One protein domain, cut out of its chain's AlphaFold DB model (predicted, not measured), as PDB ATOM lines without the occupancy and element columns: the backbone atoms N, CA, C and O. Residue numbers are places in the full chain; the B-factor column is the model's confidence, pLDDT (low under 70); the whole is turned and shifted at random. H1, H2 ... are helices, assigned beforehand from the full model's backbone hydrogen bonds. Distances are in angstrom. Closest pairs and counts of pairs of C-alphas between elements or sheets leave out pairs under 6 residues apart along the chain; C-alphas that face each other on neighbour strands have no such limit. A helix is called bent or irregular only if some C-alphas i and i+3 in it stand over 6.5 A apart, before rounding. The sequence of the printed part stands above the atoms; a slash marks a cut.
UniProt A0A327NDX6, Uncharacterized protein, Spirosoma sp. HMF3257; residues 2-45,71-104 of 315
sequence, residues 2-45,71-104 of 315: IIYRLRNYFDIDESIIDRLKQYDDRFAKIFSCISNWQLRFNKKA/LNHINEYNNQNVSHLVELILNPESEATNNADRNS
ATOM      1  N   ILE A   2     -29.004  17.551   5.831       49.91
ATOM      2  CA  ILE A   2     -29.838  17.024   4.722       49.91
ATOM      3  C   ILE A   2     -31.347  17.249   4.948       49.91
ATOM      4  O   ILE A   2     -32.033  17.839   4.120       49.91
ATOM      5  N   ILE A   3     -31.820  16.865   6.130       55.31
ATOM      6  CA  ILE A   3     -33.198  17.020   6.630       55.31
ATOM      7  C   ILE A   3     -33.660  18.480   6.613       55.31
ATOM      8  O   ILE A   3     -34.773  18.792   6.206       55.31
ATOM      9  N   TYR A   4     -32.753  19.384   6.974       53.91
ATOM     10  CA  TYR A   4     -32.998  20.823   7.002       53.91
ATOM     11  C   TYR A   4     -33.235  21.400   5.597       53.91
ATOM     12  O   TYR A   4     -34.037  22.310   5.426       53.91
ATOM     13  N   ARG A   5     -32.575  20.852   4.564       54.62
ATOM     14  CA  ARG A   5     -32.796  21.273   3.172       54.62
ATOM     15  C   ARG A   5     -34.106  20.726   2.614       54.62
ATOM     16  O   ARG A   5     -34.812  21.467   1.949       54.62
ATOM     17  N   LEU A   6     -34.449  19.472   2.904       56.09
ATOM     18  CA  LEU A   6     -35.742  18.912   2.495       56.09
ATOM     19  C   LEU A   6     -36.916  19.683   3.117       56.09
ATOM     20  O   LEU A   6     -37.845  20.038   2.399       56.09
ATOM     21  N   ARG A   7     -36.800  20.048   4.402       64.44
ATOM     22  CA  ARG A   7     -37.732  20.960   5.083       64.44
ATOM     23  C   ARG A   7     -37.857  22.308   4.378       64.44
ATOM     24  O   ARG A   7     -38.957  22.718   4.045       64.44
ATOM     25  N   ASN A   8     -36.734  22.972   4.110       57.25
ATOM     26  CA  ASN A   8     -36.765  24.336   3.579       57.25
ATOM     27  C   ASN A   8     -37.182  24.438   2.105       57.25
ATOM     28  O   ASN A   8     -37.606  25.510   1.687       57.25
ATOM     29  N   TYR A   9     -37.006  23.381   1.305       56.44
ATOM     30  CA  TYR A   9     -37.255  23.438  -0.141       56.44
ATOM     31  C   TYR A   9     -38.558  22.778  -0.584       56.44
ATOM     32  O   TYR A   9     -39.104  23.184  -1.606       56.44
ATOM     33  N   PHE A  10     -39.038  21.774   0.148       57.00
ATOM     34  CA  PHE A  10     -40.154  20.940  -0.299       57.00
ATOM     35  C   PHE A  10     -41.308  20.871   0.708       57.00
ATOM     36  O   PHE A  10     -42.241  20.113   0.476       57.00
ATOM     37  N   ASP A  11     -41.237  21.633   1.806       61.44
ATOM     38  CA  ASP A  11     -42.255  21.673   2.869       61.44
ATOM     39  C   ASP A  11     -42.650  20.269   3.374       61.44
ATOM     40  O   ASP A  11     -43.815  19.911   3.524       61.44
ATOM     41  N   ILE A  12     -41.639  19.414   3.559       65.62
ATOM     42  CA  ILE A  12     -41.825  18.005   3.922       65.62
ATOM     43  C   ILE A  12     -41.951  17.867   5.448       65.62
ATOM     44  O   ILE A  12     -41.067  18.300   6.194       65.62
ATOM     45  N   ASP A  13     -43.020  17.197   5.887       73.94
ATOM     46  CA  ASP A  13     -43.318  16.868   7.288       73.94
ATOM     47  C   ASP A  13     -42.207  16.010   7.951       73.94
ATOM     48  O   ASP A  13     -41.597  15.148   7.312       73.94
ATOM     49  N   GLU A  14     -41.948  16.217   9.252       73.19
ATOM     50  CA  GLU A  14     -40.984  15.431  10.056       73.19
ATOM     51  C   GLU A  14     -41.226  13.921   9.964       73.19
ATOM     52  O   GLU A  14     -40.280  13.143   9.833       73.19
ATOM     53  N   SER A  15     -42.490  13.507   9.949       74.00
ATOM     54  CA  SER A  15     -42.886  12.103   9.853       74.00
ATOM     55  C   SER A  15     -42.431  11.444   8.544       74.00
ATOM     56  O   SER A  15     -42.057  10.268   8.528       74.00
ATOM     57  N   ILE A  16     -42.396  12.197   7.441       68.38
ATOM     58  CA  ILE A  16     -41.884  11.719   6.150       68.38
ATOM     59  C   ILE A  16     -40.368  11.562   6.224       68.38
ATOM     60  O   ILE A  16     -39.818  10.575   5.737       68.38
ATOM     61  N   ILE A  17     -39.686  12.505   6.867       70.56
ATOM     62  CA  ILE A  17     -38.235  12.460   7.027       70.56
ATOM     63  C   ILE A  17     -37.807  11.241   7.849       70.56
ATOM     64  O   ILE A  17     -36.844  10.565   7.481       70.56
ATOM     65  N   ASP A  18     -38.531  10.919   8.916       73.94
ATOM     66  CA  ASP A  18     -38.239   9.747   9.740       73.94
ATOM     67  C   ASP A  18     -38.489   8.425   9.012       73.94
ATOM     68  O   ASP A  18     -37.703   7.488   9.161       73.94
ATOM     69  N   ARG A  19     -39.506   8.359   8.142       70.94
ATOM     70  CA  ARG A  19     -39.701   7.210   7.241       70.94
ATOM     71  C   ARG A  19     -38.577   7.101   6.211       70.94
ATOM     72  O   ARG A  19     -38.103   6.004   5.939       70.94
ATOM     73  N   LEU A  20     -38.102   8.222   5.669       66.75
ATOM     74  CA  LEU A  20     -37.031   8.240   4.667       66.75
ATOM     75  C   LEU A  20     -35.672   7.782   5.223       66.75
ATOM     76  O   LEU A  20     -34.916   7.133   4.497       66.75
ATOM     77  N   LYS A  21     -35.380   8.042   6.506       69.56
ATOM     78  CA  LYS A  21     -34.170   7.539   7.191       69.56
ATOM     79  C   LYS A  21     -34.081   6.010   7.217       69.56
ATOM     80  O   LYS A  21     -32.984   5.473   7.309       69.56
ATOM     81  N   GLN A  22     -35.206   5.300   7.112       72.88
ATOM     82  CA  GLN A  22     -35.235   3.831   7.114       72.88
ATOM     83  C   GLN A  22     -34.746   3.223   5.784       72.88
ATOM     84  O   GLN A  22     -34.549   2.014   5.690       72.88
ATOM     85  N   TYR A  23     -34.522   4.048   4.755       66.81
ATOM     86  CA  TYR A  23     -34.122   3.634   3.406       66.81
ATOM     87  C   TYR A  23     -32.695   4.087   3.041       66.81
ATOM     88  O   TYR A  23     -32.453   4.485   1.900       66.81
ATOM     89  N   ASP A  24     -31.769   4.023   4.001       66.69
ATOM     90  CA  ASP A  24     -30.441   4.673   4.039       66.69
ATOM     91  C   ASP A  24     -29.693   4.757   2.682       66.69
ATOM     92  O   ASP A  24     -29.388   5.849   2.191       66.69
ATOM     93  N   ASP A  25     -29.510   3.634   1.976       67.44
ATOM     94  CA  ASP A  25     -28.800   3.604   0.681       67.44
ATOM     95  C   ASP A  25     -29.555   4.297  -0.468       67.44
ATOM     96  O   ASP A  25     -28.961   4.905  -1.369       67.44
ATOM     97  N   ARG A  26     -30.890   4.207  -0.468       64.38
ATOM     98  CA  ARG A  26     -31.739   4.876  -1.465       64.38
ATOM     99  C   ARG A  26     -31.811   6.368  -1.172       64.38
ATOM    100  O   ARG A  26     -31.690   7.170  -2.098       64.38
ATOM    101  N   PHE A  27     -31.922   6.734   0.103       63.34
ATOM    102  CA  PHE A  27     -31.942   8.118   0.560       63.34
ATOM    103  C   PHE A  27     -30.662   8.871   0.165       63.34
ATOM    104  O   PHE A  27     -30.736   9.965  -0.399       63.34
ATOM    105  N   ALA A  28     -29.490   8.253   0.342       66.75
ATOM    106  CA  ALA A  28     -28.211   8.823  -0.079       66.75
ATOM    107  C   ALA A  28     -28.120   9.041  -1.606       66.75
ATOM    108  O   ALA A  28     -27.639  10.085  -2.057       66.75
ATOM    109  N   LYS A  29     -28.626   8.100  -2.421       65.19
ATOM    110  CA  LYS A  29     -28.675   8.243  -3.890       65.19
ATOM    111  C   LYS A  29     -29.607   9.367  -4.334       65.19
ATOM    112  O   LYS A  29     -29.221  10.177  -5.175       65.19
ATOM    113  N   ILE A  30     -30.799   9.455  -3.751       62.47
ATOM    114  CA  ILE A  30     -31.771  10.517  -4.048       62.47
ATOM    115  C   ILE A  30     -31.190  11.879  -3.679       62.47
ATOM    116  O   ILE A  30     -31.239  12.817  -4.472       62.47
ATOM    117  N   PHE A  31     -30.561  11.976  -2.508       66.31
ATOM    118  CA  PHE A  31     -29.926  13.207  -2.071       66.31
ATOM    119  C   PHE A  31     -28.736  13.594  -2.953       66.31
ATOM    120  O   PHE A  31     -28.567  14.774  -3.258       66.31
ATOM    121  N   SER A  32     -27.937  12.625  -3.406       65.75
ATOM    122  CA  SER A  32     -26.881  12.856  -4.393       65.75
ATOM    123  C   SER A  32     -27.458  13.402  -5.702       65.75
ATOM    124  O   SER A  32     -26.934  14.378  -6.234       65.75
ATOM    125  N   CYS A  33     -28.582  12.864  -6.186       59.78
ATOM    126  CA  CYS A  33     -29.275  13.387  -7.365       59.78
ATOM    127  C   CYS A  33     -29.773  14.828  -7.153       59.78
ATOM    128  O   CYS A  33     -29.455  15.697  -7.965       59.78
ATOM    129  N   ILE A  34     -30.474  15.107  -6.046       61.59
ATOM    130  CA  ILE A  34     -30.990  16.448  -5.706       61.59
ATOM    131  C   ILE A  34     -29.837  17.451  -5.533       61.59
ATOM    132  O   ILE A  34     -29.880  18.558  -6.065       61.59
ATOM    133  N   SER A  35     -28.768  17.062  -4.838       63.66
ATOM    134  CA  SER A  35     -27.617  17.928  -4.554       63.66
ATOM    135  C   SER A  35     -26.770  18.203  -5.793       63.66
ATOM    136  O   SER A  35     -26.366  19.343  -6.016       63.66
ATOM    137  N   ASN A  36     -26.521  17.186  -6.627       59.34
ATOM    138  CA  ASN A  36     -25.829  17.361  -7.906       59.34
ATOM    139  C   ASN A  36     -26.642  18.233  -8.862       59.34
ATOM    140  O   ASN A  36     -26.065  19.038  -9.592       59.34
ATOM    141  N   TRP A  37     -27.969  18.109  -8.837       56.62
ATOM    142  CA  TRP A  37     -28.856  18.970  -9.604       56.62
ATOM    143  C   TRP A  37     -28.758  20.426  -9.128       56.62
ATOM    144  O   TRP A  37     -28.392  21.300  -9.913       56.62
ATOM    145  N   GLN A  38     -28.923  20.684  -7.826       57.19
ATOM    146  CA  GLN A  38     -28.764  22.026  -7.251       57.19
ATOM    147  C   GLN A  38     -27.391  22.638  -7.560       57.19
ATOM    148  O   GLN A  38     -27.312  23.811  -7.903       57.19
ATOM    149  N   LEU A  39     -26.306  21.861  -7.488       56.41
ATOM    150  CA  LEU A  39     -24.952  22.334  -7.800       56.41
ATOM    151  C   LEU A  39     -24.751  22.669  -9.284       56.41
ATOM    152  O   LEU A  39     -24.038  23.626  -9.590       56.41
ATOM    153  N   ARG A  40     -25.366  21.905 -10.198       52.69
ATOM    154  CA  ARG A  40     -25.291  22.154 -11.647       52.69
ATOM    155  C   ARG A  40     -26.107  23.377 -12.061       52.69
ATOM    156  O   ARG A  40     -25.636  24.143 -12.897       52.69
ATOM    157  N   PHE A  41     -27.268  23.602 -11.447       50.53
ATOM    158  CA  PHE A  41     -28.112  24.757 -11.759       50.53
ATOM    159  C   PHE A  41     -27.690  26.037 -11.009       50.53
ATOM    160  O   PHE A  41     -27.713  27.107 -11.603       50.53
ATOM    161  N   ASN A  42     -27.173  25.974  -9.774       46.41
ATOM    162  CA  ASN A  42     -26.739  27.188  -9.054       46.41
ATOM    163  C   ASN A  42     -25.453  27.832  -9.584       46.41
ATOM    164  O   ASN A  42     -25.196  28.991  -9.275       46.41
ATOM    165  N   LYS A  43     -24.599  27.110 -10.322       43.09
ATOM    166  CA  LYS A  43     -23.276  27.648 -10.683       43.09
ATOM    167  C   LYS A  43     -23.215  28.340 -12.045       43.09
ATOM    168  O   LYS A  43     -22.310  29.147 -12.226       43.09
ATOM    169  N   LYS A  44     -24.146  28.057 -12.970       43.81
ATOM    170  CA  LYS A  44     -24.226  28.668 -14.319       43.81
ATOM    171  C   LYS A  44     -25.615  28.541 -14.980       43.81
ATOM    172  O   LYS A  44     -25.685  28.414 -16.198       43.81
ATOM    173  N   ALA A  45     -26.734  28.488 -14.251       43.00
ATOM    174  CA  ALA A  45     -28.028  28.463 -14.942       43.00
ATOM    175  C   ALA A  45     -28.309  29.842 -15.553       43.00
ATOM    176  O   ALA A  45     -28.703  30.778 -14.863       43.00
ATOM    177  N   LEU A  71     -37.911  30.537 -13.641       82.62
ATOM    178  CA  LEU A  71     -37.448  29.858 -12.426       82.62
ATOM    179  C   LEU A  71     -38.598  29.290 -11.582       82.62
ATOM    180  O   LEU A  71     -38.476  28.184 -11.065       82.62
ATOM    181  N   ASN A  72     -39.706  30.022 -11.446       85.75
ATOM    182  CA  ASN A  72     -40.888  29.543 -10.727       85.75
ATOM    183  C   ASN A  72     -41.461  28.274 -11.374       85.75
ATOM    184  O   ASN A  72     -41.692  27.307 -10.660       85.75
ATOM    185  N   HIS A  73     -41.581  28.222 -12.704       89.19
ATOM    186  CA  HIS A  73     -42.045  27.025 -13.422       89.19
ATOM    187  C   HIS A  73     -41.068  25.854 -13.300       89.19
ATOM    188  O   HIS A  73     -41.484  24.721 -13.071       89.19
ATOM    189  N   ILE A  74     -39.758  26.118 -13.372       85.38
ATOM    190  CA  ILE A  74     -38.732  25.098 -13.114       85.38
ATOM    191  C   ILE A  74     -38.893  24.547 -11.696       85.38
ATOM    192  O   ILE A  74     -38.877  23.333 -11.500       85.38
ATOM    193  N   ASN A  75     -39.058  25.411 -10.697       82.00
ATOM    194  CA  ASN A  75     -39.231  24.986  -9.312       82.00
ATOM    195  C   ASN A  75     -40.535  24.201  -9.120       82.00
ATOM    196  O   ASN A  75     -40.491  23.140  -8.506       82.00
ATOM    197  N   GLU A  76     -41.658  24.654  -9.687       86.12
ATOM    198  CA  GLU A  76     -42.940  23.934  -9.673       86.12
ATOM    199  C   GLU A  76     -42.788  22.523 -10.269       86.12
ATOM    200  O   GLU A  76     -43.109  21.536  -9.603       86.12
ATOM    201  N   TYR A  77     -42.203  22.406 -11.468       87.31
ATOM    202  CA  TYR A  77     -41.937  21.125 -12.127       87.31
ATOM    203  C   TYR A  77     -41.061  20.196 -11.276       87.31
ATOM    204  O   TYR A  77     -41.327  18.998 -11.147       87.31
ATOM    205  N   ASN A  78     -39.993  20.725 -10.677       80.56
ATOM    206  CA  ASN A  78     -39.099  19.917  -9.850       80.56
ATOM    207  C   ASN A  78     -39.754  19.489  -8.542       80.56
ATOM    208  O   ASN A  78     -39.596  18.335  -8.151       80.56
ATOM    209  N   ASN A  79     -40.511  20.375  -7.896       79.44
ATOM    210  CA  ASN A  79     -41.260  20.050  -6.689       79.44
ATOM    211  C   ASN A  79     -42.250  18.917  -6.967       79.44
ATOM    212  O   ASN A  79     -42.281  17.951  -6.215       79.44
ATOM    213  N   GLN A  80     -42.965  18.959  -8.095       84.38
ATOM    214  CA  GLN A  80     -43.857  17.872  -8.513       84.38
ATOM    215  C   GLN A  80     -43.106  16.546  -8.718       84.38
ATOM    216  O   GLN A  80     -43.549  15.510  -8.222       84.38
ATOM    217  N   ASN A  81     -41.940  16.563  -9.377       79.88
ATOM    218  CA  ASN A  81     -41.128  15.351  -9.553       79.88
ATOM    219  C   ASN A  81     -40.582  14.799  -8.229       79.88
ATOM    220  O   ASN A  81     -40.547  13.583  -8.044       79.88
ATOM    221  N   VAL A  82     -40.132  15.668  -7.321       74.69
ATOM    222  CA  VAL A  82     -39.628  15.257  -6.005       74.69
ATOM    223  C   VAL A  82     -40.760  14.688  -5.163       74.69
ATOM    224  O   VAL A  82     -40.582  13.613  -4.599       74.69
ATOM    225  N   SER A  83     -41.926  15.335  -5.130       76.62
ATOM    226  CA  SER A  83     -43.109  14.819  -4.435       76.62
ATOM    227  C   SER A  83     -43.518  13.447  -4.964       76.62
ATOM    228  O   SER A  83     -43.713  12.528  -4.175       76.62
ATOM    229  N   HIS A  84     -43.550  13.270  -6.287       81.44
ATOM    230  CA  HIS A  84     -43.844  11.977  -6.905       81.44
ATOM    231  C   HIS A  84     -42.806  10.901  -6.534       81.44
ATOM    232  O   HIS A  84     -43.160   9.776  -6.191       81.44
ATOM    233  N   LEU A  85     -41.514  11.245  -6.539       76.75
ATOM    234  CA  LEU A  85     -40.457  10.329  -6.110       76.75
ATOM    235  C   LEU A  85     -40.597   9.950  -4.628       76.75
ATOM    236  O   LEU A  85     -40.439   8.782  -4.285       76.75
ATOM    237  N   VAL A  86     -40.893  10.919  -3.755       74.88
ATOM    238  CA  VAL A  86     -41.146  10.684  -2.325       74.88
ATOM    239  C   VAL A  86     -42.341   9.752  -2.143       74.88
ATOM    240  O   VAL A  86     -42.239   8.798  -1.374       74.88
ATOM    241  N   GLU A  87     -43.429   9.961  -2.879       81.62
ATOM    242  CA  GLU A  87     -44.609   9.095  -2.845       81.62
ATOM    243  C   GLU A  87     -44.275   7.650  -3.230       81.62
ATOM    244  O   GLU A  87     -44.591   6.734  -2.471       81.62
ATOM    245  N   LEU A  88     -43.541   7.441  -4.329       78.94
ATOM    246  CA  LEU A  88     -43.078   6.111  -4.741       78.94
ATOM    247  C   LEU A  88     -42.158   5.449  -3.706       78.94
ATOM    248  O   LEU A  88     -42.120   4.229  -3.596       78.94
ATOM    249  N   ILE A  89     -41.385   6.220  -2.940       74.69
ATOM    250  CA  ILE A  89     -40.526   5.654  -1.887       74.69
ATOM    251  C   ILE A  89     -41.355   5.239  -0.679       74.69
ATOM    252  O   ILE A  89     -41.139   4.158  -0.130       74.69
ATOM    253  N   LEU A  90     -42.269   6.108  -0.244       78.06
ATOM    254  CA  LEU A  90     -43.112   5.859   0.920       78.06
ATOM    255  C   LEU A  90     -44.123   4.743   0.650       78.06
ATOM    256  O   LEU A  90     -44.442   3.990   1.570       78.06
ATOM    257  N   ASN A  91     -44.590   4.639  -0.593       85.56
ATOM    258  CA  ASN A  91     -45.581   3.682  -1.059       85.56
ATOM    259  C   ASN A  91     -45.117   3.068  -2.401       85.56
ATOM    260  O   ASN A  91     -45.599   3.477  -3.461       85.56
ATOM    261  N   PRO A  92     -44.196   2.084  -2.383       82.25
ATOM    262  CA  PRO A  92     -43.647   1.470  -3.601       82.25
ATOM    263  C   PRO A  92     -44.686   0.824  -4.517       82.25
ATOM    264  O   PRO A  92     -44.485   0.782  -5.724       82.25
ATOM    265  N   GLU A  93     -45.794   0.359  -3.940       88.50
ATOM    266  CA  GLU A  93     -46.930  -0.216  -4.669       88.50
ATOM    267  C   GLU A  93     -47.909   0.850  -5.191       88.50
ATOM    268  O   GLU A  93     -48.929   0.507  -5.781       88.50
ATOM    269  N   SER A  94     -47.664   2.146  -4.943       85.94
ATOM    270  CA  SER A  94     -48.567   3.184  -5.438       85.94
ATOM    271  C   SER A  94     -48.470   3.303  -6.956       85.94
ATOM    272  O   SER A  94     -47.387   3.391  -7.533       85.94
ATOM    273  N   GLU A  95     -49.627   3.388  -7.604       86.44
ATOM    274  CA  GLU A  95     -49.743   3.733  -9.022       86.44
ATOM    275  C   GLU A  95     -49.647   5.251  -9.241       86.44
ATOM    276  O   GLU A  95     -50.265   5.790 -10.162       86.44
ATOM    277  N   ALA A  96     -48.915   5.963  -8.374       79.56
ATOM    278  CA  ALA A  96     -48.793   7.408  -8.440       79.56
ATOM    279  C   ALA A  96     -48.403   7.829  -9.860       79.56
ATOM    280  O   ALA A  96     -47.398   7.383 -10.419       79.56
ATOM    281  N   THR A  97     -49.211   8.686 -10.473       81.06
ATOM    282  CA  THR A  97     -48.883   9.244 -11.777       81.06
ATOM    283  C   THR A  97     -47.994  10.454 -11.569       81.06
ATOM    284  O   THR A  97     -48.299  11.340 -10.770       81.06
ATOM    285  N   ASN A  98     -46.885  10.519 -12.304       81.81
ATOM    286  CA  ASN A  98     -46.080  11.728 -12.313       81.81
ATOM    287  C   ASN A  98     -46.874  12.855 -12.985       81.81
ATOM    288  O   ASN A  98     -46.938  12.932 -14.213       81.81
ATOM    289  N   ASN A  99     -47.461  13.725 -12.170       83.88
ATOM    290  CA  ASN A  99     -48.223  14.880 -12.636       83.88
ATOM    291  C   ASN A  99     -47.318  16.061 -13.028       83.88
ATOM    292  O   ASN A  99     -47.828  17.136 -13.332       83.88
ATOM    293  N   ALA A 100     -45.989  15.888 -13.012       85.12
ATOM    294  CA  ALA A 100     -45.063  16.936 -13.405       85.12
ATOM    295  C   ALA A 100     -45.176  17.240 -14.901       85.12
ATOM    296  O   ALA A 100     -44.750  16.454 -15.757       85.12
ATOM    297  N   ASP A 101     -45.713  18.417 -15.217       89.00
ATOM    298  CA  ASP A 101     -45.882  18.849 -16.596       89.00
ATOM    299  C   ASP A 101     -44.540  19.294 -17.189       89.00
ATOM    300  O   ASP A 101     -44.049  20.393 -16.929       89.00
ATOM    301  N   ARG A 102     -43.946  18.441 -18.027       89.44
ATOM    302  CA  ARG A 102     -42.682  18.728 -18.727       89.44
ATOM    303  C   ARG A 102     -42.768  19.960 -19.623       89.44
ATOM    304  O   ARG A 102     -41.740  20.576 -19.889       89.44
ATOM    305  N   ASN A 103     -43.962  20.323 -20.074       92.56
ATOM    306  CA  ASN A 103     -44.159  21.453 -20.968       92.56
ATOM    307  C   ASN A 103     -43.939  22.793 -20.254       92.56
ATOM    308  O   ASN A 103     -43.500  23.752 -20.890       92.56
ATOM    309  N   SER A 104     -44.142  22.844 -18.931       91.38
ATOM    310  CA  SER A 104     -43.914  24.036 -18.094       91.38
ATOM    311  C   SER A 104     -42.460  24.530 -18.082       91.38
ATOM    312  O   SER A 104     -42.203  25.695 -17.796       91.38
TER     313      SER A 104
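What this domain is: This is residues 2 to 45 and 71 to 104 of the 315 residues of an uncharacterized protein of Spirosoma sp. HMF3257 (UniProt A0A327NDX6). Two long helices, H2b and H3, run side by side in opposite ways with space between them, and H2a, the short first arm of the bent helix H2, lies across one end. Short H1 sits to one side, near H2a, H2b and H3, while residues 91 to 104 fold back along H3 without a named element. The printed part has 78 residues with three named helices, in the order H1, H2, H3, and no named strand; the class is all helix. It is compact, with a radius of gyration of the C-alphas of 12.9 A and spans of 34 by 26 by 20 A.

How they stand to each other: H2, residues 14 to 44, was assigned as one helix by its hydrogen bonds but is bent: C-alphas 22 and 25 are 9.1 A apart. Its arms, H2a at residues 14 to 22 and H2b at 25 to 44, stand at a steep tilt of 65 degrees. H3, residues 71 to 90, touches H2a with residues 89 to 90 alone; the closest C-alphas, of Arg 19 and Leu 90, are 7.3 A apart. H2b and H3 are near each other, with 8 pairs of C-alphas within 10 A. H1, residues 2 to 10, is close to H3 but not clearly touching, the closest C-alphas, of Phe 10 and Asn 79, being 6.5 A apart. Every O i to N i+4 pair is within hydrogen-bond range in H1 and H3, against 4 of 5 in H2a and 14 of 16 in H2b.

Where its parts are: H2b is 29.6 A long and H3 28.0 A. H1 begins at C-alpha 2 (-29.838, 17.024, 4.722), and H3 ends at C-alpha 90 (-43.112, 5.859, 0.920).

The domain as a whole: The C-alphas farthest apart, of Lys 44 and Glu 93, are 38.0 A apart. Residues 36 to 44 of H2b stand free. Residues 46 to 70 are not printed, with 9.8 A between C-alphas 45 and 71. The link from H1 to H2 is tight. Mean pLDDT of the printed part is 70.7; 37 residues are under 70, among them 2 to 12 and 23 to 45.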